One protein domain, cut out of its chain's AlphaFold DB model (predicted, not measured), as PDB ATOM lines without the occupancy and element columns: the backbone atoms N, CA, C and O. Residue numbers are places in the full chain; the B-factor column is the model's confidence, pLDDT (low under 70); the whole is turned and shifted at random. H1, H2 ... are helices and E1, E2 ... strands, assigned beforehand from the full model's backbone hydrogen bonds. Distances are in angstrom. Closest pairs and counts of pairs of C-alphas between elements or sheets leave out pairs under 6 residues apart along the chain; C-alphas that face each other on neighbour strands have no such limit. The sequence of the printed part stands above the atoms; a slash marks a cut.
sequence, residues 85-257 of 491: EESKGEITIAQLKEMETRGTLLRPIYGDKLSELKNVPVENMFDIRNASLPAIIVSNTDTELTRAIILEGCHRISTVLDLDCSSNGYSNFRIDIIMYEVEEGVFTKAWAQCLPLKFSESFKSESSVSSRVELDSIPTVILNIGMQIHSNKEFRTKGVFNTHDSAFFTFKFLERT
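What this domain is: This is residues 85 to 257 of the 491 residues of an uncharacterized protein of Caenorhabditis remanei (UniProt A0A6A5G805). A strongly twisted sheet of five strands has H5 and H6 packed over it and H4 beside its strands; H7 folds back along H6, away from the sheet, and H2 packs on H4. A long unnamed stretch, residues 194 to 219, leads from H5 to H6. The 173 printed residues include seven named helices and five named strands, in the order E1 H1 E2 H2 H3 E3 E4 H4 E5 H5 H6 H7; the class is mixed, and so is the sheet, ordered E1 E5 E3 E4 E2. The whole is compact, with a radius of gyration of the C-alphas of 15.2 A and spans of 46 by 37 by 31 A.

Where its parts are: The strands are E1, residues 85 to 92, 21.5 A, from C-alpha 85 at (132.217, 159.587, 154.310); E5, 174 to 182, 23.3 A; E3, 135 to 139; E4, 147 to 152, 15.5 A; and E2, 100 to 103. E1 bends by 56 degrees at residue 88 and E5 by 52 degrees at residue 178. The helices are H1, 93 to 98; H2, 111 to 118; H3, 122 to 126; H4, 154 to 162; H5, 184 to 193, 14.5 A; H6, 220 to 234, 20.6 A; and H7, 243 to 257, 20.9 A, ending at (148.506, 147.292, 152.918).

How they stand to each other: E1 and E5 are antiparallel, with N 87 and O 179 2.9 A apart; E5 and E3 are parallel, with N 180 and O 136 at 2.8 A. E3 and E4 form an antiparallel hairpin, with N 137 and O 149 at 2.8 A; E4 and E2 are parallel, with N 150 and O 102 at 2.8 A. H5 and H6 on one face of the sheet make two layers, helices over strands. H6, at a height of 9.2 A, runs along the strands; its closest C-alphas to E4 are Gly 226 and Leu 151, 6.6 A apart. H4 is on the same face as H6. H6 and H7 touch in a helical hairpin, closest at C-alphas Leu 223 and Phe 253, 6.5 A. H2 touches H4, closest at C-alphas Leu 114 and Thr 159, 6.1 A. H1 and H3 only graze the sheet. Every O i to N i+4 pair is within hydrogen-bond range in H1, H2, H4, H6 and H7; H5 has 4 of 6, and H3 has 0 of 1 but 2 of 2 O i to N i+3 pairs.

The domain as a whole: The C-alphas of Ser 167 and Glu 255, the two farthest apart, are 46.8 A apart. The printed part has no cut. The links H4 to E5 and H5 to H6 are long. The pLDDT is under 70 at residues 199 to 207 and 233 to 241.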
ATOM      1  N   GLU A  85     133.183 159.089 153.327       88.06
ATOM      2  CA  GLU A  85     132.217 159.587 154.310       88.06
ATOM      3  C   GLU A  85     131.327 158.446 154.817       88.06
ATOM      4  O   GLU A  85     130.862 157.612 154.048       88.06
ATOM      5  N   GLU A  86     131.122 158.376 156.136       90.56
ATOM      6  CA  GLU A  86     130.236 157.394 156.775       90.56
ATOM      7  C   GLU A  86     128.959 158.096 157.243       90.56
ATOM      8  O   GLU A  86     129.021 159.038 158.043       90.56
ATOM      9  N   SER A  87     127.808 157.607 156.787       90.75
ATOM     10  CA  SER A  87     126.481 158.088 157.171       90.75
ATOM     11  C   SER A  87     125.546 156.916 157.496       90.75
ATOM     12  O   SER A  87     125.802 155.758 157.159       90.75
ATOM     13  N   LYS A  88     124.464 157.196 158.227       91.94
ATOM     14  CA  LYS A  88     123.368 156.237 158.427       91.94
ATOM     15  C   LYS A  88     122.218 156.634 157.521       91.94
ATOM     16  O   LYS A  88     121.878 157.814 157.470       91.94
ATOM     17  N   GLY A  89     121.619 155.651 156.868       90.81
ATOM     18  CA  GLY A  89     120.497 155.846 155.962       90.81
ATOM     19  C   GLY A  89     119.426 154.781 156.142       90.81
ATOM     20  O   GLY A  89     119.580 153.838 156.918       90.81
ATOM     21  N   GLU A  90     118.349 154.937 155.386       93.31
ATOM     22  CA  GLU A  90     117.269 153.963 155.266       93.31
ATOM     23  C   GLU A  90     117.050 153.674 153.783       93.31
ATOM     24  O   GLU A  90     117.054 154.593 152.963       93.31
ATOM     25  N   ILE A  91     116.816 152.409 153.446       94.00
ATOM     26  CA  ILE A  91     116.425 152.000 152.098       94.00
ATOM     27  C   ILE A  91     115.163 151.146 152.149       94.00
ATOM     28  O   ILE A  91     115.032 150.259 152.992       94.00
ATOM     29  N   THR A  92     114.208 151.404 151.256       93.88
ATOM     30  CA  THR A  92     113.032 150.530 151.121       93.88
ATOM     31  C   THR A  92     113.368 149.268 150.330       93.88
ATOM     32  O   THR A  92     114.244 149.273 149.466       93.88
ATOM     33  N   ILE A  93     112.640 148.176 150.565       92.75
ATOM     34  CA  ILE A  93     112.804 146.951 149.764       92.75
ATOM     35  C   ILE A  93     112.500 147.189 148.281       92.75
ATOM     36  O   ILE A  93     113.166 146.601 147.430       92.75
ATOM     37  N   ALA A  94     111.530 148.054 147.963       91.69
ATOM     38  CA  ALA A  94     111.245 148.451 146.587       91.69
ATOM     39  C   ALA A  94     112.476 149.078 145.916       91.69
ATOM     40  O   ALA A  94     112.927 148.571 144.892       91.69
ATOM     41  N   GLN A  95     113.076 150.092 146.549       92.69
ATOM     42  CA  GLN A  95     114.307 150.719 146.055       92.69
ATOM     43  C   GLN A  95     115.440 149.696 145.927       92.69
ATOM     44  O   GLN A  95     116.057 149.587 144.875       92.69
ATOM     45  N   LEU A  96     115.665 148.868 146.954       92.56
ATOM     46  CA  LEU A  96     116.716 147.847 146.937       92.56
ATOM     47  C   LEU A  96     116.575 146.861 145.762       92.56
ATOM     48  O   LEU A  96     117.581 146.397 145.231       92.56
ATOM     49  N   LYS A  97     115.344 146.529 145.351       89.94
ATOM     50  CA  LYS A  97     115.073 145.639 144.209       89.94
ATOM     51  C   LYS A  97     115.336 146.293 142.850       89.94
ATOM     52  O   LYS A  97     115.673 145.569 141.905       89.94
ATOM     53  N   GLU A  98     115.188 147.612 142.759       91.00
ATOM     54  CA  GLU A  98     115.494 148.410 141.565       91.00
ATOM     55  C   GLU A  98     117.002 148.642 141.396       91.00
ATOM     56  O   GLU A  98     117.488 148.735 140.269       91.00
ATOM     57  N   MET A  99     117.756 148.656 142.498       92.31
ATOM     58  CA  MET A  99     119.209 148.820 142.486       92.31
ATOM     59  C   MET A  99     119.949 147.645 141.842       92.31
ATOM     60  O   MET A  99     119.644 146.468 142.079       92.31
ATOM     61  N   GLU A 100     121.032 147.953 141.121       93.62
ATOM     62  CA  GLU A 100     122.059 146.947 140.861       93.62
ATOM     63  C   GLU A 100     122.896 146.788 142.138       93.62
ATOM     64  O   GLU A 100     123.412 147.758 142.699       93.62
ATOM     65  N   THR A 101     123.034 145.554 142.621       93.44
ATOM     66  CA  THR A 101     123.778 145.264 143.850       93.44
ATOM     67  C   THR A 101     124.825 144.187 143.619       93.44
ATOM     68  O   THR A 101     124.570 143.131 143.031       93.44
ATOM     69  N   ARG A 102     126.031 144.467 144.108       93.81
ATOM     70  CA  ARG A 102     127.179 143.555 144.069       93.81
ATOM     71  C   ARG A 102     127.773 143.405 145.461       93.81
ATOM     72  O   ARG A 102     127.473 144.192 146.347       93.81
ATOM     73  N   GLY A 103     128.612 142.408 145.690       92.50
ATOM     74  CA  GLY A 103     129.265 142.221 146.981       92.50
ATOM     75  C   GLY A 103     130.224 141.043 146.985       92.50
ATOM     76  O   GLY A 103     130.967 140.838 146.029       92.50
ATOM     77  N   THR A 104     130.190 140.271 148.075       88.81
ATOM     78  CA  THR A 104     131.059 139.104 148.355       88.81
ATOM     79  C   THR A 104     132.531 139.430 148.639       88.81
ATOM     80  O   THR A 104     133.396 138.559 148.579       88.81
ATOM     81  N   LEU A 105     132.808 140.682 149.031       89.44
ATOM     82  CA  LEU A 105     134.152 141.133 149.401       89.44
ATOM     83  C   LEU A 105     134.663 140.457 150.685       89.44
ATOM     84  O   LEU A 105     135.749 139.891 150.707       89.44
ATOM     85  N   LEU A 106     133.878 140.514 151.767       87.31
ATOM     86  CA  LEU A 106     134.309 139.987 153.069       87.31
ATOM     87  C   LEU A 106     134.223 138.457 153.141       87.31
ATOM     88  O   LEU A 106     134.980 137.826 153.873       87.31
ATOM     89  N   ARG A 107     133.264 137.866 152.422       85.25
ATOM     90  CA  ARG A 107     133.054 136.417 152.338       85.25
ATOM     91  C   ARG A 107     132.111 136.050 151.184       85.25
ATOM     92  O   ARG A 107     131.289 136.891 150.804       85.25
ATOM     93  N   PRO A 108     132.166 134.798 150.701       87.44
ATOM     94  CA  PRO A 108     131.171 134.223 149.807       87.44
ATOM     95  C   PRO A 108     129.748 134.247 150.369       87.44
ATOM     96  O   PRO A 108     129.512 134.414 151.574       87.44
ATOM     97  N   ILE A 109     128.788 134.016 149.477       86.19
ATOM     98  CA  ILE A 109     127.427 133.641 149.845       86.19
ATOM     99  C   ILE A 109     127.354 132.123 149.956       86.19
ATOM    100  O   ILE A 109     127.902 131.402 149.127       86.19
ATOM    101  N   TYR A 110     126.671 131.653 150.991       86.12
ATOM    102  CA  TYR A 110     126.526 130.236 151.294       86.12
ATOM    103  C   TYR A 110     125.064 129.850 151.087       86.12
ATOM    104  O   TYR A 110     124.179 130.539 151.607       86.12
ATOM    105  N   GLY A 111     124.821 128.800 150.300       84.19
ATOM    106  CA  GLY A 111     123.481 128.332 149.955       84.19
ATOM    107  C   GLY A 111     122.668 127.909 151.178       84.19
ATOM    108  O   GLY A 111     121.500 128.273 151.286       84.19
ATOM    109  N   ASP A 112     123.304 127.257 152.150       84.00
ATOM    110  CA  ASP A 112     122.691 126.818 153.408       84.00
ATOM    111  C   ASP A 112     122.104 128.005 154.190       84.00
ATOM    112  O   ASP A 112     120.950 127.979 154.619       84.00
ATOM    113  N   LYS A 113     122.853 129.109 154.283       85.81
ATOM    114  CA  LYS A 113     122.426 130.347 154.938       85.81
ATOM    115  C   LYS A 113     121.297 131.038 154.190       85.81
ATOM    116  O   LYS A 113     120.435 131.630 154.835       85.81
ATOM    117  N   LEU A 114     121.281 130.980 152.858       86.00
ATOM    118  CA  LEU A 114     120.147 131.485 152.083       86.00
ATOM    119  C   LEU A 114     118.892 130.639 152.335       86.00
ATOM    120  O   LEU A 114     117.821 131.199 152.552       86.00
ATOM    121  N   SER A 115     119.014 129.309 152.356       83.38
ATOM    122  CA  SER A 115     117.902 128.397 152.653       83.38
ATOM    123  C   SER A 115     117.340 128.600 154.063       83.38
ATOM    124  O   SER A 115     116.123 128.627 154.240       83.38
ATOM    125  N   GLU A 116     118.202 128.818 155.060       86.75
ATOM    126  CA  GLU A 116     117.780 129.206 156.411       86.75
ATOM    127  C   GLU A 116     117.009 130.535 156.394       86.75
ATOM    128  O   GLU A 116     115.899 130.617 156.919       86.75
ATOM    129  N   LEU A 117     117.576 131.572 155.762       87.81
ATOM    130  CA  LEU A 117     116.994 132.915 155.742       87.81
ATOM    131  C   LEU A 117     115.668 132.979 154.986       87.81
ATOM    132  O   LEU A 117     114.797 133.730 155.404       87.81
ATOM    133  N   LYS A 118     115.450 132.171 153.943       85.88
ATOM    134  CA  LYS A 118     114.159 132.110 153.230       85.88
ATOM    135  C   LYS A 118     112.966 131.803 154.144       85.88
ATOM    136  O   LYS A 118     111.849 132.191 153.822       85.88
ATOM    137  N   ASN A 119     113.198 131.137 155.277       86.69
ATOM    138  CA  ASN A 119     112.159 130.788 156.249       86.69
ATOM    139  C   ASN A 119     112.002 131.823 157.380       86.69
ATOM    140  O   ASN A 119     111.172 131.647 158.272       86.69
ATOM    141  N   VAL A 120     112.802 132.892 157.381       88.25
ATOM    142  CA  VAL A 120     112.767 133.949 158.397       88.25
ATOM    143  C   VAL A 120     111.903 135.113 157.887       88.25
ATOM    144  O   VAL A 120     112.093 135.547 156.756       88.25
ATOM    145  N   PRO A 121     110.976 135.671 158.690       89.88
ATOM    146  CA  PRO A 121     110.257 136.889 158.311       89.88
ATOM    147  C   PRO A 121     111.215 138.054 158.044       89.88
ATOM    148  O   PRO A 121     112.195 138.230 158.773       89.88
ATOM    149  N   VAL A 122     110.926 138.863 157.022       90.31
ATOM    150  CA  VAL A 122     111.787 139.969 156.566       90.31
ATOM    151  C   VAL A 122     112.143 140.915 157.715       90.31
ATOM    152  O   VAL A 122     113.305 141.270 157.894       90.31
ATOM    153  N   GLU A 123     111.176 141.258 158.557       91.00
ATOM    154  CA  GLU A 123     111.344 142.142 159.710       91.00
ATOM    155  C   GLU A 123     112.374 141.587 160.699       91.00
ATOM    156  O   GLU A 123     113.218 142.319 161.215       91.00
ATOM    157  N   ASN A 124     112.357 140.270 160.914       90.25
ATOM    158  CA  ASN A 124     113.289 139.598 161.812       90.25
ATOM    159  C   ASN A 124     114.704 139.509 161.225       90.25
ATOM    160  O   ASN A 124     115.667 139.468 161.993       90.25
ATOM    161  N   MET A 125     114.858 139.507 159.893       89.81
ATOM    162  CA  MET A 125     116.180 139.519 159.248       89.81
ATOM    163  C   MET A 125     116.952 140.816 159.532       89.81
ATOM    164  O   MET A 125     118.188 140.806 159.594       89.81
ATOM    165  N   PHE A 126     116.239 141.935 159.692       90.75
ATOM    166  CA  PHE A 126     116.825 143.266 159.880       90.75
ATOM    167  C   PHE A 126     116.609 143.848 161.284       90.75
ATOM    168  O   PHE A 126     117.055 144.960 161.551       90.75
ATOM    169  N   ASP A 127     116.012 143.094 162.213       86.12
ATOM    170  CA  ASP A 127     115.901 143.500 163.617       86.12
ATOM    171  C   ASP A 127     117.293 143.621 164.260       86.12
ATOM    172  O   ASP A 127     118.016 142.632 164.418       86.12
ATOM    173  N   ILE A 128     117.642 144.832 164.705       82.75
ATOM    174  CA  ILE A 128     118.924 145.159 165.347       82.75
ATOM    175  C   ILE A 128     119.214 144.356 166.627       82.75
ATOM    176  O   ILE A 128     120.361 144.270 167.068       82.75
ATOM    177  N   ARG A 129     118.193 143.749 167.249       80.25
ATOM    178  CA  ARG A 129     118.350 142.858 168.416       80.25
ATOM    179  C   ARG A 129     118.920 141.490 168.027       80.25
ATOM    180  O   ARG A 129     119.539 140.803 168.855       80.25
ATOM    181  N   ASN A 130     118.706 141.103 166.773       75.19
ATOM    182  CA  ASN A 130     119.027 139.788 166.228       75.19
ATOM    183  C   ASN A 130     120.160 139.847 165.204       75.19
ATOM    184  O   ASN A 130     120.929 138.891 165.104       75.19
ATOM    185  N   ALA A 131     120.302 140.962 164.490       79.38
ATOM    186  CA  ALA A 131     121.268 141.116 163.422       79.38
ATOM    187  C   ALA A 131     121.900 142.514 163.408       79.38
ATOM    188  O   ALA A 131     121.402 143.468 163.990       79.38
ATOM    189  N   SER A 132     123.038 142.637 162.737       83.56
ATOM    190  CA  SER A 132     123.701 143.918 162.520       83.56
ATOM    191  C   SER A 132     123.043 144.740 161.415       83.56
ATOM    192  O   SER A 132     122.384 144.183 160.533       83.56
ATOM    193  N   LEU A 133     123.281 146.053 161.410       89.75
ATOM    194  CA  LEU A 133     122.938 146.898 160.264       89.75
ATOM    195  C   LEU A 133     123.734 146.443 159.030       89.75
ATOM    196  O   LEU A 133     124.947 146.241 159.147       89.75
ATOM    197  N   PRO A 134     123.092 146.244 157.866       92.62
ATOM    198  CA  PRO A 134     123.809 146.106 156.610       92.62
ATOM    199  C   PRO A 134     124.693 147.328 156.345       92.62
ATOM    200  O   PRO A 134     124.342 148.456 156.690       92.62
ATOM    201  N   ALA A 135     125.839 147.082 155.720       93.94
ATOM    202  CA  ALA A 135     126.799 148.115 155.359       93.94
ATOM    203  C   ALA A 135     127.003 148.095 153.849       93.94
ATOM    204  O   ALA A 135     127.279 147.028 153.284       93.94
ATOM    205  N   ILE A 136     126.878 149.258 153.218       96.06
ATOM    206  CA  ILE A 136     126.979 149.423 151.771       96.06
ATOM    207  C   ILE A 136     128.003 150.495 151.417       96.06
ATOM    208  O   ILE A 136     128.184 151.458 152.157       96.06
ATOM    209  N   ILE A 137     128.650 150.334 150.269       96.38
ATOM    210  CA  ILE A 137     129.441 151.378 149.625       96.38
ATOM    211  C   ILE A 137     128.658 151.894 148.429       96.38
ATOM    212  O   ILE A 137     128.142 151.100 147.635       96.38
ATOM    213  N   VAL A 138     128.630 153.212 148.289       95.88
ATOM    214  CA  VAL A 138     128.018 153.919 147.165       95.88
ATOM    215  C   VAL A 138     128.993 154.953 146.615       95.88
ATOM    216  O   VAL A 138     129.937 155.367 147.293       95.88
ATOM    217  N   SER A 139     128.780 155.349 145.367       95.00
ATOM    218  CA  SER A 139     129.525 156.458 144.784       95.00
ATOM    219  C   SER A 139     128.989 157.789 145.298       95.00
ATOM    220  O   SER A 139     127.779 157.997 145.329       95.00
ATOM    221  N   ASN A 140     129.885 158.717 145.622       92.00
ATOM    222  CA  ASN A 140     129.532 160.078 146.022       92.00
ATOM    223  C   ASN A 140     128.856 160.900 144.907       92.00
ATOM    224  O   ASN A 140     128.309 161.967 145.177       92.00
ATOM    225  N   THR A 141     128.888 160.429 143.657       91.25
ATOM    226  CA  THR A 141     128.163 161.054 142.540       91.25
ATOM    227  C   THR A 141     126.822 160.387 142.231       91.25
ATOM    228  O   THR A 141     126.062 160.921 141.428       91.25
ATOM    229  N   ASP A 142     126.519 159.230 142.830       90.00
ATOM    230  CA  ASP A 142     125.269 158.491 142.608       90.00
ATOM    231  C   ASP A 142     124.204 158.897 143.638       90.00
ATOM    232  O   ASP A 142     123.940 158.193 144.613       90.00
ATOM    233  N   THR A 143     123.597 160.067 143.427       83.69
ATOM    234  CA  THR A 143     122.596 160.634 144.348       83.69
ATOM    235  C   THR A 143     121.289 159.846 144.395       83.69
ATOM    236  O   THR A 143     120.561 159.932 145.379       83.69
ATOM    237  N   GLU A 144     120.992 159.085 143.343       86.19
ATOM    238  CA  GLU A 144     119.772 158.277 143.221       86.19
ATOM    239  C   GLU A 144     119.954 156.857 143.779       86.19
ATOM    240  O   GLU A 144     119.015 156.063 143.753       86.19
ATOM    241  N   LEU A 145     121.151 156.530 144.291       89.19
ATOM    242  CA  LEU A 145     121.504 155.210 144.811       89.19
ATOM    243  C   LEU A 145     121.210 154.099 143.800       89.19
ATOM    244  O   LEU A 145     120.620 153.090 144.148       89.19
ATOM    245  N   THR A 146     121.609 154.260 142.541       93.19
ATOM    246  CA  THR A 146     121.344 153.251 141.500       93.19
ATOM    247  C   THR A 146     122.195 151.986 141.652       93.19
ATOM    248  O   THR A 146     121.764 150.892 141.267       93.19
ATOM    249  N   ARG A 147     123.404 152.113 142.219       95.06
ATOM    250  CA  ARG A 147     124.365 151.014 142.401       95.06
ATOM    251  C   ARG A 147     124.905 150.980 143.828       95.06
ATOM    252  O   ARG A 147     125.305 152.004 144.372       95.06
ATOM    253  N   ALA A 148     125.020 149.785 144.411       96.06
ATOM    254  CA  ALA A 148     125.670 149.622 145.716       96.06
ATOM    255  C   ALA A 148     126.472 148.327 145.862       96.06
ATOM    256  O   ALA A 148     126.034 147.242 145.466       96.06
ATOM    257  N   ILE A 149     127.645 148.439 146.490       96.44
ATOM    258  CA  ILE A 149     128.452 147.288 146.904       96.44
ATOM    259  C   ILE A 149     128.105 146.959 148.352       96.44
ATOM    260  O   ILE A 149     128.356 147.750 149.256       96.44
ATOM    261  N   ILE A 150     127.560 145.775 148.597       94.69
ATOM    262  CA  ILE A 150     127.200 145.306 149.931       94.69
ATOM    263  C   ILE A 150     128.420 144.651 150.586       94.69
ATOM    264  O   ILE A 150     128.982 143.683 150.063       94.69
ATOM    265  N   LEU A 151     128.808 145.161 151.755       91.56
ATOM    266  CA  LEU A 151     129.907 144.633 152.567       91.56
ATOM    267  C   LEU A 151     129.408 143.745 153.708       91.56
ATOM    268  O   LEU A 151     129.923 142.647 153.923       91.56
ATOM    269  N   GLU A 152     128.384 144.199 154.432       89.94
ATOM    270  CA  GLU A 152     127.755 143.461 155.528       89.94
ATOM    271  C   GLU A 152     126.278 143.221 155.220       89.94
ATOM    272  O   GLU A 152     125.585 144.093 154.709       89.94
ATOM    273  N   GLY A 153     125.777 142.028 155.548       89.56
ATOM    274  CA  GLY A 153     124.389 141.658 155.270       89.56
ATOM    275  C   GLY A 153     124.145 141.038 153.893       89.56
ATOM    276  O   GLY A 153     122.982 140.831 153.563       89.56
ATOM    277  N   CYS A 154     125.192 140.660 153.143       90.50
ATOM    278  CA  CYS A 154     125.081 140.055 151.805       90.50
ATOM    279  C   CYS A 154     124.043 138.926 151.724       90.50
ATOM    280  O   CYS A 154     123.187 138.971 150.855       90.50
ATOM    281  N   HIS A 155     124.062 137.957 152.650       89.19
ATOM    282  CA  HIS A 155     123.090 136.850 152.669       89.19
ATOM    283  C   HIS A 155     121.637 137.325 152.829       89.19
ATOM    284  O   HIS A 155     120.747 136.826 152.147       89.19
ATOM    285  N   ARG A 156     121.392 138.313 153.700       90.81
ATOM    286  CA  ARG A 156     120.046 138.860 153.952       90.81
ATOM    287  C   ARG A 156     119.542 139.662 152.762       90.81
ATOM    288  O   ARG A 156     118.420 139.457 152.323       90.81
ATOM    289  N   ILE A 157     120.390 140.535 152.220       92.31
ATOM    290  CA  ILE A 157     120.057 141.341 151.042       92.31
ATOM    291  C   ILE A 157     119.826 140.438 149.829       92.31
ATOM    292  O   ILE A 157     118.804 140.575 149.173       92.31
ATOM    293  N   SER A 158     120.702 139.460 149.592       90.81
ATOM    294  CA  SER A 158     120.532 138.458 148.533       90.81
ATOM    295  C   SER A 158     119.197 137.713 148.661       90.81
ATOM    296  O   SER A 158     118.447 137.630 147.695       90.81
ATOM    297  N   THR A 159     118.827 137.293 149.878       89.31
ATOM    298  CA  THR A 159     117.523 136.655 150.133       89.31
ATOM    299  C   THR A 159     116.353 137.583 149.779       89.31
ATOM    300  O   THR A 159     115.432 137.165 149.087       89.31
ATOM    301  N   VAL A 160     116.382 138.850 150.206       90.00
ATOM    302  CA  VAL A 160     115.317 139.830 149.907       90.00
ATOM    303  C   VAL A 160     115.197 140.133 148.413       90.00
ATOM    304  O   VAL A 160     114.086 140.307 147.907       90.00
ATOM    305  N   LEU A 161     116.320 140.196 147.696       88.69
ATOM    306  CA  LEU A 161     116.316 140.432 146.253       88.69
ATOM    307  C   LEU A 161     115.554 139.326 145.510       88.69
ATOM    308  O   LEU A 161     114.774 139.650 144.610       88.69
ATOM    309  N   ASP A 162     115.701 138.077 145.956       83.44
ATOM    310  CA  ASP A 162     115.092 136.889 145.349       83.44
ATOM    311  C   ASP A 162     113.658 136.597 145.848       83.44
ATOM    312  O   ASP A 162     112.903 135.883 145.188       83.44
ATOM    313  N   LEU A 163     113.245 137.136 147.002       82.44
ATOM    314  CA  LEU A 163     111.886 136.962 147.537       82.44
ATOM    315  C   LEU A 163     110.850 137.786 146.760       82.44
ATOM    316  O   LEU A 163     111.099 138.938 146.411       82.44
ATOM    317  N   ASP A 164     109.633 137.270 146.578       79.56
ATOM    318  CA  ASP A 164     108.513 138.085 146.086       79.56
ATOM    319  C   ASP A 164     107.959 138.986 147.205       79.56
ATOM    320  O   ASP A 164     106.982 138.682 147.888       79.56
ATOM    321  N   CYS A 165     108.645 140.098 147.453       75.06
ATOM    322  CA  CYS A 165     108.275 141.039 148.507       75.06
ATOM    323  C   CYS A 165     107.046 141.887 148.156       75.06
ATOM    324  O   CYS A 165     106.381 142.372 149.070       75.06
ATOM    325  N   SER A 166     106.736 142.064 146.867       73.44
ATOM    326  CA  SER A 166     105.599 142.881 146.430       73.44
ATOM    327  C   SER A 166     104.277 142.199 146.747       73.44
ATOM    328  O   SER A 166     103.400 142.812 147.354       73.44
ATOM    329  N   SER A 167     104.171 140.906 146.446       70.69
ATOM    330  CA  SER A 167     102.978 140.112 146.763       70.69
ATOM    331  C   SER A 167     102.774 139.909 148.269       70.69
ATOM    332  O   SER A 167     101.654 139.673 148.714       70.69
ATOM    333  N   ASN A 168     103.839 140.053 149.063       74.44
ATOM    334  CA  ASN A 168     103.829 139.870 150.516       74.44
ATOM    335  C   ASN A 168     103.710 141.186 151.312       74.44
ATOM    336  O   ASN A 168     103.828 141.174 152.533       74.44
ATOM    337  N   GLY A 169     103.487 142.327 150.644       82.06
ATOM    338  CA  GLY A 169     103.278 143.624 151.303       82.06
ATOM    339  C   GLY A 169     104.543 144.275 151.878       82.06
ATOM    340  O   GLY A 169     104.452 145.257 152.613       82.06
ATOM    341  N   TYR A 170     105.726 143.768 151.526       87.44
ATOM    342  CA  TYR A 170     107.010 144.217 152.066       87.44
ATOM    343  C   TYR A 170     107.682 145.335 151.268       87.44
ATOM    344  O   TYR A 170     108.711 145.840 151.702       87.44
ATOM    345  N   SER A 171     107.126 145.773 150.134       87.00
ATOM    346  CA  SER A 171     107.755 146.787 149.266       87.00
ATOM    347  C   SER A 171     108.153 148.073 150.003       87.00
ATOM    348  O   SER A 171     109.225 148.618 149.753       87.00
ATOM    349  N   ASN A 172     107.324 148.522 150.952       90.88
ATOM    350  CA  ASN A 172     107.552 149.746 151.728       90.88
ATOM    351  C   ASN A 172     108.337 149.517 153.029       90.88
ATOM    352  O   ASN A 172     108.576 150.473 153.769       90.88
ATOM    353  N   PHE A 173     108.709 148.271 153.340       93.06
ATOM    354  CA  PHE A 173     109.518 147.972 154.514       93.06
ATOM    355  C   PHE A 173     110.884 148.648 154.378       93.06
ATOM    356  O   PHE A 173     111.519 148.563 153.324       93.06
ATOM    357  N   ARG A 174     111.316 149.330 155.442       93.69
ATOM    358  CA  ARG A 174     112.567 150.087 155.484       93.69
ATOM    359  C   ARG A 174     113.645 149.294 156.198       93.69
ATOM    360  O   ARG A 174     113.410 148.727 157.261       93.69
ATOM    361  N   ILE A 175     114.826 149.282 155.603       93.81
ATOM    362  CA  ILE A 175     116.024 148.658 156.134       93.81
ATOM    363  C   ILE A 175     116.981 149.780 156.520       93.81
ATOM    364  O   ILE A 175     117.430 150.539 155.659       93.81
ATOM    365  N   ASP A 176     117.305 149.863 157.806       94.25
ATOM    366  CA  ASP A 176     118.364 150.739 158.301       94.25
ATOM    367  C   ASP A 176     119.720 150.247 157.785       94.25
ATOM    368  O   ASP A 176     120.051 149.066 157.921       94.25
ATOM    369  N   ILE A 177     120.528 151.147 157.230       94.00
ATOM    370  CA  ILE A 177     121.828 150.826 156.635       94.00
ATOM    371  C   ILE A 177     122.919 151.798 157.086       94.00
ATOM    372  O   ILE A 177     122.667 152.947 157.455       94.00
ATOM    373  N   ILE A 178     124.161 151.325 157.036       93.81
ATOM    374  CA  ILE A 178     125.357 152.164 157.117       93.81
ATOM    375  C   ILE A 178     125.871 152.364 155.694       93.81
ATOM    376  O   ILE A 178     126.107 151.388 154.979       93.81
ATOM    377  N   MET A 179     126.038 153.618 155.294       94.19
ATOM    378  CA  MET A 179     126.508 154.007 153.972       94.19
ATOM    379  C   MET A 179     127.928 154.549 154.056       94.19
ATOM    380  O   MET A 179     128.236 155.389 154.902       94.19
ATOM    381  N   TYR A 180     128.774 154.054 153.161       95.00
ATOM    382  CA  TYR A 180     130.131 154.527 152.941       95.00
ATOM    383  C   TYR A 180     130.211 155.152 151.550       95.00
ATOM    384  O   TYR A 180     130.175 154.447 150.541       95.00
ATOM    385  N   GLU A 181     130.298 156.474 151.495       94.75
ATOM    386  CA  GLU A 181     130.425 157.225 150.249       94.75
ATOM    387  C   GLU A 181     131.898 157.339 149.862       94.75
ATOM    388  O   GLU A 181     132.729 157.780 150.659       94.75
ATOM    389  N   VAL A 182     132.224 156.927 148.637       95.00
ATOM    390  CA  VAL A 182     133.584 156.975 148.082       95.00
ATOM    391  C   VAL A 182     133.589 157.680 146.730       95.00
ATOM    392  O   VAL A 182     132.563 157.773 146.060       95.00
ATOM    393  N   GLU A 183     134.759 158.143 146.295       95.19
ATOM    394  CA  GLU A 183     134.941 158.713 144.957       95.19
ATOM    395  C   GLU A 183     134.526 157.719 143.851       95.19
ATOM    396  O   GLU A 183     134.917 156.548 143.884       95.19
ATOM    397  N   GLU A 184     133.800 158.184 142.824       93.38
ATOM    398  CA  GLU A 184     133.341 157.365 141.683       93.38
ATOM    399  C   GLU A 184     134.462 156.528 141.044       93.38
ATOM    400  O   GLU A 184     134.258 155.361 140.706       93.38
ATOM    401  N   GLY A 185     135.671 157.082 140.909       94.94
ATOM    402  CA  GLY A 185     136.816 156.357 140.350       94.94
ATOM    403  C   GLY A 185     137.246 155.154 141.199       94.94
ATOM    404  O   GLY A 185     137.657 154.123 140.658       94.94
ATOM    405  N   VAL A 186     137.129 155.258 142.526       95.06
ATOM    406  CA  VAL A 186     137.372 154.162 143.475       95.06
ATOM    407  C   VAL A 186     136.215 153.165 143.420       95.06
ATOM    408  O   VAL A 186     136.456 151.958 143.313       95.06
ATOM    409  N   PHE A 187     134.974 153.663 143.425       96.12
ATOM    410  CA  PHE A 187     133.766 152.844 143.340       96.12
ATOM    411  C   PHE A 187     133.763 151.969 142.085       96.12
ATOM    412  O   PHE A 187     133.685 150.750 142.193       96.12
ATOM    413  N   THR A 188     133.918 152.562 140.899       96.12
ATOM    414  CA  THR A 188     133.837 151.849 139.617       96.12
ATOM    415  C   THR A 188     134.922 150.776 139.478       96.12
ATOM    416  O   THR A 188     134.653 149.687 138.964       96.12
ATOM    417  N   LYS A 189     136.131 151.016 140.005       95.56
ATOM    418  CA  LYS A 189     137.187 149.991 140.048       95.56
ATOM    419  C   LYS A 189     136.791 148.801 140.915       95.56
ATOM    420  O   LYS A 189     136.955 147.664 140.484       95.56
ATOM    421  N   ALA A 190     136.255 149.046 142.110       95.38
ATOM    422  CA  ALA A 190     135.801 147.981 143.001       95.38
ATOM    423  C   ALA A 190     134.572 147.244 142.444       95.38
ATOM    424  O   ALA A 190     134.496 146.018 142.494       95.38
ATOM    425  N   TRP A 191     133.637 147.995 141.863       95.62
ATOM    426  CA  TRP A 191     132.399 147.511 141.261       95.62
ATOM    427  C   TRP A 191     132.639 146.446 140.193       95.62
ATOM    428  O   TRP A 191     131.978 145.407 140.186       95.62
ATOM    429  N   ALA A 192     133.618 146.690 139.316       94.31
ATOM    430  CA  ALA A 192     133.982 145.780 138.236       94.31
ATOM    431  C   ALA A 192     134.476 144.410 138.735       94.31
ATOM    432  O   ALA A 192     134.362 143.431 138.006       94.31
ATOM    433  N   GLN A 193     135.000 144.345 139.962       93.06
ATOM    434  CA  GLN A 193     135.527 143.122 140.574       93.06
ATOM    435  C   GLN A 193     134.499 142.415 141.469       93.06
ATOM    436  O   GLN A 193     134.596 141.211 141.698       93.06
ATOM    437  N   CYS A 194     133.523 143.152 142.007       92.38
ATOM    438  CA  CYS A 194     132.510 142.589 142.895       92.38
ATOM    439  C   CYS A 194     131.497 141.732 142.125       92.38
ATOM    440  O   CYS A 194     131.164 142.011 140.972       92.38
ATOM    441  N   LEU A 195     130.964 140.709 142.795       90.00
ATOM    442  CA  LEU A 195     130.030 139.763 142.184       90.00
ATOM    443  C   LEU A 195     128.571 140.172 142.441       90.00
ATOM    444  O   LEU A 195     128.280 140.661 143.536       90.00
ATOM    445  N   PRO A 196     127.649 139.974 141.479       88.94
ATOM    446  CA  PRO A 196     126.216 140.205 141.678       88.94
ATOM    447  C   PRO A 196     125.645 139.431 142.873       88.94
ATOM    448  O   PRO A 196     126.114 138.338 143.179       88.94
ATOM    449  N   LEU A 197     124.619 139.981 143.536       85.25
ATOM    450  CA  LEU A 197     123.974 139.357 144.707       85.25
ATOM    451  C   LEU A 197     122.603 138.712 144.435       85.25
ATOM    452  O   LEU A 197     122.050 138.085 145.339       85.25
ATOM    453  N   LYS A 198     122.050 138.852 143.227       75.31
ATOM    454  CA  LYS A 198     120.848 138.116 142.798       75.31
ATOM    455  C   LYS A 198     121.266 136.674 142.505       75.31
ATOM    456  O   LYS A 198     122.024 136.446 141.564       75.31
ATOM    457  N   PHE A 199     120.878 135.726 143.359       66.19
ATOM    458  CA  PHE A 199     121.521 134.404 143.434       66.19
ATOM    459  C   PHE A 199     120.583 133.226 143.164       66.19
ATOM    460  O   PHE A 199     121.068 132.101 143.008       66.19
ATOM    461  N   SER A 200     119.276 133.466 143.025       59.47
ATOM    462  CA  SER A 200     118.279 132.460 142.639       59.47
ATOM    463  C   SER A 200     118.584 131.770 141.307       59.47
ATOM    464  O   SER A 200     118.083 130.677 141.062       59.47
ATOM    465  N   GLU A 201     119.422 132.374 140.465       52.56
ATOM    466  CA  GLU A 201     119.842 131.832 139.167       52.56
ATOM    467  C   GLU A 201     121.160 131.032 139.231       52.56
ATOM    468  O   GLU A 201     121.496 130.320 138.285       52.56
ATOM    469  N   SER A 202     121.898 131.101 140.346       47.75
ATOM    470  CA  SER A 202     123.308 130.675 140.414       47.75
ATOM    471  C   SER A 202     123.564 129.451 141.304       47.75
ATOM    472  O   SER A 202     124.583 128.779 141.136       47.75
ATOM    473  N   PHE A 203     122.663 129.121 142.237       59.62
ATOM    474  CA  PHE A 203     122.813 127.963 143.127       59.62
ATOM    475  C   PHE A 203     122.032 126.746 142.620       59.62
ATOM    476  O   PHE A 203     120.806 126.755 142.564       59.62
ATOM    477  N   LYS A 204     122.758 125.673 142.279       55.62
ATOM    478  CA  LYS A 204     122.183 124.391 141.827       55.62
ATOM    479  C   LYS A 204     121.749 123.488 142.991       55.62
ATOM    480  O   LYS A 204     121.012 122.532 142.767       55.62
ATOM    481  N   SER A 205     122.213 123.764 144.213       61.84
ATOM    482  CA  SER A 205     121.921 122.981 145.421       61.84
ATOM    483  C   SER A 205     121.974 123.835 146.693       61.84
ATOM    484  O   SER A 205     122.613 124.884 146.728       61.84
ATOM    485  N   GLU A 206     121.370 123.345 147.777       63.91
ATOM    486  CA  GLU A 206     121.440 123.971 149.110       63.91
ATOM    487  C   GLU A 206     122.864 124.005 149.691       63.91
ATOM    488  O   GLU A 206     123.151 124.801 150.575       63.91
ATOM    489  N   SER A 207     123.771 123.167 149.186       67.62
ATOM    490  CA  SER A 207     125.158 123.078 149.646       67.62
ATOM    491  C   SER A 207     126.137 123.963 148.879       67.62
ATOM    492  O   SER A 207     127.318 123.978 149.227       67.62
ATOM    493  N   SER A 208     125.715 124.653 147.811       73.69
ATOM    494  CA  SER A 208     126.691 125.376 146.996       73.69
ATOM    495  C   SER A 208     127.154 126.680 147.660       73.69
ATOM    496  O   SER A 208     126.462 127.290 148.479       73.69
ATOM    497  N   VAL A 209     128.369 127.102 147.306       78.75
ATOM    498  CA  VAL A 209     129.019 128.325 147.794       78.75
ATOM    499  C   VAL A 209     129.355 129.200 146.592       78.75
ATOM    500  O   VAL A 209     129.796 128.686 145.565       78.75
ATOM    501  N   SER A 210     129.106 130.507 146.682       77.12
ATOM    502  CA  SER A 210     129.466 131.418 145.597       77.12
ATOM    503  C   SER A 210     130.980 131.531 145.458       77.12
ATOM    504  O   SER A 210     131.722 131.339 146.423       77.12
ATOM    505  N   SER A 211     131.448 131.973 144.293       79.50
ATOM    506  CA  SER A 211     132.823 132.455 144.170       79.50
ATOM    507  C   SER A 211     133.084 133.616 145.138       79.50
ATOM    508  O   SER A 211     132.160 134.321 145.569       79.50
ATOM    509  N   ARG A 212     134.359 133.805 145.486       81.69
ATOM    510  CA  ARG A 212     134.852 134.978 146.213       81.69
ATOM    511  C   ARG A 212     135.390 136.001 145.212       81.69
ATOM    512  O   ARG A 212     135.846 135.633 144.136       81.69
ATOM    513  N   VAL A 213     135.349 137.276 145.585       86.44
ATOM    514  CA  VAL A 213     136.029 138.348 144.848       86.44
ATOM    515  C   VAL A 213     137.546 138.185 144.934       86.44
ATOM    516  O   VAL A 213     138.083 137.938 146.014       86.44
ATOM    517  N   GLU A 214     138.235 138.418 143.818       86.56
ATOM    518  CA  GLU A 214     139.689 138.574 143.796       86.56
ATOM    519  C   GLU A 214     140.093 139.887 144.477       86.56
ATOM    520  O   GLU A 214     139.947 140.982 143.926       86.56
ATOM    521  N   LEU A 215     140.578 139.783 145.718       88.25
ATOM    522  CA  LEU A 215     140.869 140.941 146.571       88.25
ATOM    523  C   LEU A 215     142.070 141.764 146.086       88.25
ATOM    524  O   LEU A 215     142.168 142.946 146.415       88.25
ATOM    525  N   ASP A 216     142.954 141.179 145.276       86.12
ATOM    526  CA  ASP A 216     144.176 141.838 144.800       86.12
ATOM    527  C   ASP A 216     143.859 143.060 143.914       86.12
ATOM    528  O   ASP A 216     144.555 144.080 143.966       86.12
ATOM    529  N   SER A 217     142.745 143.005 143.178       87.69
ATOM    530  CA  SER A 217     142.266 144.071 142.289       87.69
ATOM    531  C   SER A 217     141.401 145.126 142.990       87.69
ATOM    532  O   SER A 217     141.024 146.125 142.372       87.69
ATOM    533  N   ILE A 218     141.065 144.932 144.269       93.25
ATOM    534  CA  ILE A 218     140.193 145.848 145.010       93.25
ATOM    535  C   ILE A 218     140.996 147.059 145.510       93.25
ATOM    536  O   ILE A 218     142.067 146.887 146.099       93.25
ATOM    537  N   PRO A 219     140.498 148.298 145.324       93.44
ATOM    538  CA  PRO A 219     141.158 149.492 145.843       93.44
ATOM    539  C   PRO A 219     141.355 149.461 147.364       93.44
ATOM    540  O   PRO A 219     140.447 149.104 148.115       93.44
ATOM    541  N   THR A 220     142.511 149.937 147.835       90.38
ATOM    542  CA  THR A 220     142.870 149.936 149.263       90.38
ATOM    543  C   THR A 220     141.857 150.658 150.152       90.38
ATOM    544  O   THR A 220     141.596 150.204 151.260       90.38
ATOM    545  N   VAL A 221     141.238 151.743 149.673       91.44
ATOM    546  CA  VAL A 221     140.175 152.464 150.400       91.44
ATOM    547  C   VAL A 221     139.012 151.528 150.755       91.44
ATOM    548  O   VAL A 221     138.550 151.497 151.891       91.44
ATOM    549  N   ILE A 222     138.602 150.684 149.809       93.94
ATOM    550  CA  ILE A 222     137.508 149.720 149.971       93.94
ATOM    551  C   ILE A 222     137.914 148.594 150.924       93.94
ATOM    552  O   ILE A 222     137.131 148.194 151.786       93.94
ATOM    553  N   LEU A 223     139.162 148.126 150.823       91.69
ATOM    554  CA  LEU A 223     139.723 147.154 151.763       91.69
ATOM    555  C   LEU A 223     139.791 147.713 153.194       91.69
ATOM    556  O   LEU A 223     139.508 146.982 154.140       91.69
ATOM    557  N   ASN A 224     140.101 149.003 153.365       89.38
ATOM    558  CA  ASN A 224     140.121 149.670 154.671       89.38
ATOM    559  C   ASN A 224     138.726 149.702 155.309       89.38
ATOM    560  O   ASN A 224     138.586 149.316 156.471       89.38
ATOM    561  N   ILE A 225     137.698 150.091 154.544       90.75
ATOM    562  CA  ILE A 225     136.297 150.057 154.996       90.75
ATOM    563  C   ILE A 225     135.905 148.619 155.364       90.75
ATOM    564  O   ILE A 225     135.361 148.364 156.442       90.75
ATOM    565  N   GLY A 226     136.240 147.655 154.500       90.69
ATOM    566  CA  GLY A 226     135.980 146.239 154.736       90.69
ATOM    567  C   GLY A 226     136.622 145.718 156.024       90.69
ATOM    568  O   GLY A 226     135.965 145.016 156.788       90.69
ATOM    569  N   MET A 227     137.864 146.111 156.308       87.00
ATOM    570  CA  MET A 227     138.585 145.739 157.527       87.00
ATOM    571  C   MET A 227     137.986 146.367 158.789       87.00
ATOM    572  O   MET A 227     137.838 145.681 159.800       87.00
ATOM    573  N   GLN A 228     137.549 147.628 158.727       83.81
ATOM    574  CA  GLN A 228     136.828 148.267 159.832       83.81
ATOM    575  C   GLN A 228     135.530 147.510 160.171       83.81
ATOM    576  O   GLN A 228     135.237 147.251 161.342       83.81
ATOM    577  N   ILE A 229     134.759 147.114 159.154       83.50
ATOM    578  CA  ILE A 229     133.517 146.346 159.325       83.50
ATOM    579  C   ILE A 229     133.803 144.927 159.825       83.50
ATOM    580  O   ILE A 229     133.157 144.469 160.770       83.50
ATOM    581  N   HIS A 230     134.768 144.240 159.206       82.00
ATOM    582  CA  HIS A 230     135.184 142.890 159.578       82.00
ATOM    583  C   HIS A 230     135.548 142.833 161.060       82.00
ATOM    584  O   HIS A 230     134.950 142.050 161.800       82.00
ATOM    585  N   SER A 231     136.440 143.729 161.496       75.25
ATOM    586  CA  SER A 231     136.834 143.847 162.895       75.25
ATOM    587  C   SER A 231     135.610 144.056 163.775       75.25
ATOM    588  O   SER A 231     135.341 143.223 164.626       75.25
ATOM    589  N   ASN A 232     134.768 145.059 163.515       71.88
ATOM    590  CA  ASN A 232     133.568 145.302 164.328       71.88
ATOM    591  C   ASN A 232     132.621 144.092 164.452       71.88
ATOM    592  O   ASN A 232     131.944 143.955 165.475       71.88
ATOM    593  N   LYS A 233     132.542 143.231 163.434       67.06
ATOM    594  CA  LYS A 233     131.669 142.053 163.431       67.06
ATOM    595  C   LYS A 233     132.284 140.832 164.120       67.06
ATOM    596  O   LYS A 233     131.532 140.123 164.781       67.06
ATOM    597  N   GLU A 234     133.596 140.612 164.041       56.41
ATOM    598  CA  GLU A 234     134.288 139.537 164.779       56.41
ATOM    599  C   GLU A 234     134.027 139.623 166.298       56.41
ATOM    600  O   GLU A 234     133.859 138.610 166.974       56.41
ATOM    601  N   PHE A 235     133.860 140.838 166.830       51.50
ATOM    602  CA  PHE A 235     133.557 141.072 168.249       51.50
ATOM    603  C   PHE A 235     132.074 140.953 168.622       51.50
ATOM    604  O   PHE A 235     131.729 141.031 169.804       51.50
ATOM    605  N   ARG A 236     131.166 140.757 167.656       56.94
ATOM    606  CA  ARG A 236     129.740 140.538 167.936       56.94
ATOM    607  C   ARG A 236     129.506 139.049 168.184       56.94
ATOM    608  O   ARG A 236     129.573 138.239 167.266       56.94
ATOM    609  N   THR A 237     129.102 138.699 169.403       46.53
ATOM    610  CA  THR A 237     128.835 137.319 169.872       46.53
ATOM    611  C   THR A 237     127.804 136.522 169.057       46.53
ATOM    612  O   THR A 237     127.680 135.319 169.258       46.53
ATOM    613  N   LYS A 238     127.061 137.164 168.144       49.75
ATOM    614  CA  LYS A 238     126.016 136.541 167.313       49.75
ATOM    615  C   LYS A 238     126.347 136.485 165.814       49.75
ATOM    616  O   LYS A 238     125.633 135.836 165.061       49.75
ATOM    617  N   GLY A 239     127.398 137.173 165.362       51.59
ATOM    618  CA  GLY A 239     127.703 137.368 163.942       51.59
ATOM    619  C   GLY A 239     128.943 136.609 163.496       51.59
ATOM    620  O   GLY A 239     129.873 137.233 162.998       51.59
ATOM    621  N   VAL A 240     128.979 135.290 163.681       57.59
ATOM    622  CA  VAL A 240     130.198 134.500 163.457       57.59
ATOM    623  C   VAL A 240     130.587 134.544 161.969       57.59
ATOM    624  O   VAL A 240     129.871 134.055 161.090       57.59
ATOM    625  N   PHE A 241     131.702 135.213 161.663       65.25
ATOM    626  CA  PHE A 241     132.457 134.926 160.449       65.25
ATOM    627  C   PHE A 241     133.070 133.541 160.608       65.25
ATOM    628  O   PHE A 241     133.546 133.205 161.689       65.25
ATOM    629  N   ASN A 242     133.065 132.743 159.541       70.94
ATOM    630  CA  ASN A 242     133.877 131.538 159.547       70.94
ATOM    631  C   ASN A 242     135.341 131.956 159.769       70.94
ATOM    632  O   ASN A 242     135.814 132.901 159.128       70.94
ATOM    633  N   THR A 243     136.045 131.260 160.663       70.81
ATOM    634  CA  THR A 243     137.469 131.469 160.950       70.81
ATOM    635  C   THR A 243     138.301 131.505 159.673       70.81
ATOM    636  O   THR A 243     139.189 132.344 159.545       70.81
ATOM    637  N   HIS A 244     137.979 130.646 158.702       76.12
ATOM    638  CA  HIS A 244     138.668 130.623 157.415       76.12
ATOM    639  C   HIS A 244     138.486 131.933 156.631       76.12
ATOM    640  O   HIS A 244     139.469 132.530 156.198       76.12
ATOM    641  N   ASP A 245     137.250 132.428 156.494       79.69
ATOM    642  CA  ASP A 245     136.980 133.669 155.756       79.69
ATOM    643  C   ASP A 245     137.657 134.874 156.390       79.69
ATOM    644  O   ASP A 245     138.172 135.738 155.680       79.69
ATOM    645  N   SER A 246     137.620 134.909 157.722       78.69
ATOM    646  CA  SER A 246     138.223 135.951 158.537       78.69
ATOM    647  C   SER A 246     139.738 135.973 158.352       78.69
ATOM    648  O   SER A 246     140.310 137.007 158.006       78.69
ATOM    649  N   ALA A 247     140.384 134.810 158.480       76.81
ATOM    650  CA  ALA A 247     141.817 134.672 158.263       76.81
ATOM    651  C   ALA A 247     142.217 135.052 156.831       76.81
ATOM    652  O   ALA A 247     143.166 135.814 156.655       76.81
ATOM    653  N   PHE A 248     141.475 134.587 155.820       81.81
ATOM    654  CA  PHE A 248     141.749 134.901 154.416       81.81
ATOM    655  C   PHE A 248     141.644 136.402 154.133       81.81
ATOM    656  O   PHE A 248     142.555 136.991 153.551       81.81
ATOM    657  N   PHE A 249     140.549 137.042 154.558       85.44
ATOM    658  CA  PHE A 249     140.347 138.472 154.332       85.44
ATOM    659  C   PHE A 249     141.417 139.303 155.051       85.44
ATOM    660  O   PHE A 249     142.007 140.199 154.447       85.44
ATOM    661  N   THR A 250     141.730 138.973 156.310       83.31
ATOM    662  CA  THR A 250     142.784 139.660 157.066       83.31
ATOM    663  C   THR A 250     144.161 139.463 156.446       83.31
ATOM    664  O   THR A 250     144.916 140.428 156.345       83.31
ATOM    665  N   PHE A 251     144.487 138.256 155.983       83.31
ATOM    666  CA  PHE A 251     145.740 137.993 155.280       83.31
ATOM    667  C   PHE A 251     145.863 138.856 154.021       83.31
ATOM    668  O   PHE A 251     146.823 139.615 153.902       83.31
ATOM    669  N   LYS A 252     144.859 138.821 153.136       85.88
ATOM    670  CA  LYS A 252     144.853 139.607 151.893       85.88
ATOM    671  C   LYS A 252     144.896 141.110 152.143       85.88
ATOM    672  O   LYS A 252     145.614 141.836 151.462       85.88
ATOM    673  N   PHE A 253     144.194 141.590 153.164       87.62
ATOM    674  CA  PHE A 253     144.298 142.980 153.589       87.62
ATOM    675  C   PHE A 253     145.732 143.352 153.991       87.62
ATOM    676  O   PHE A 253     146.258 144.367 153.531       87.62
ATOM    677  N   LEU A 254     146.372 142.548 154.847       86.25
ATOM    678  CA  LEU A 254     147.728 142.818 155.327       86.25
ATOM    679  C   LEU A 254     148.753 142.735 154.195       86.25
ATOM    680  O   LEU A 254     149.616 143.606 154.115       86.25
ATOM    681  N   GLU A 255     148.623 141.752 153.304       84.81
ATOM    682  CA  GLU A 255     149.452 141.592 152.103       84.81
ATOM    683  C   GLU A 255     149.401 142.843 151.211       84.81
ATOM    684  O   GLU A 255     150.429 143.314 150.734       84.81
ATOM    685  N   ARG A 256     148.217 143.445 151.039       84.19
ATOM    686  CA  ARG A 256     148.030 144.626 150.178       84.19
ATOM    687  C   ARG A 256     148.394 145.952 150.842       84.19
ATOM    688  O   ARG A 256     148.707 146.913 150.143       84.19
ATOM    689  N   THR A 257     148.310 146.035 152.169       82.62
ATOM    690  CA  THR A 257     148.506 147.292 152.918       82.62
ATOM    691  C   THR A 257     149.870 147.415 153.581       82.62
ATOM    692  O   THR A 257     150.196 148.487 154.092       82.62
TER     693      THR A 257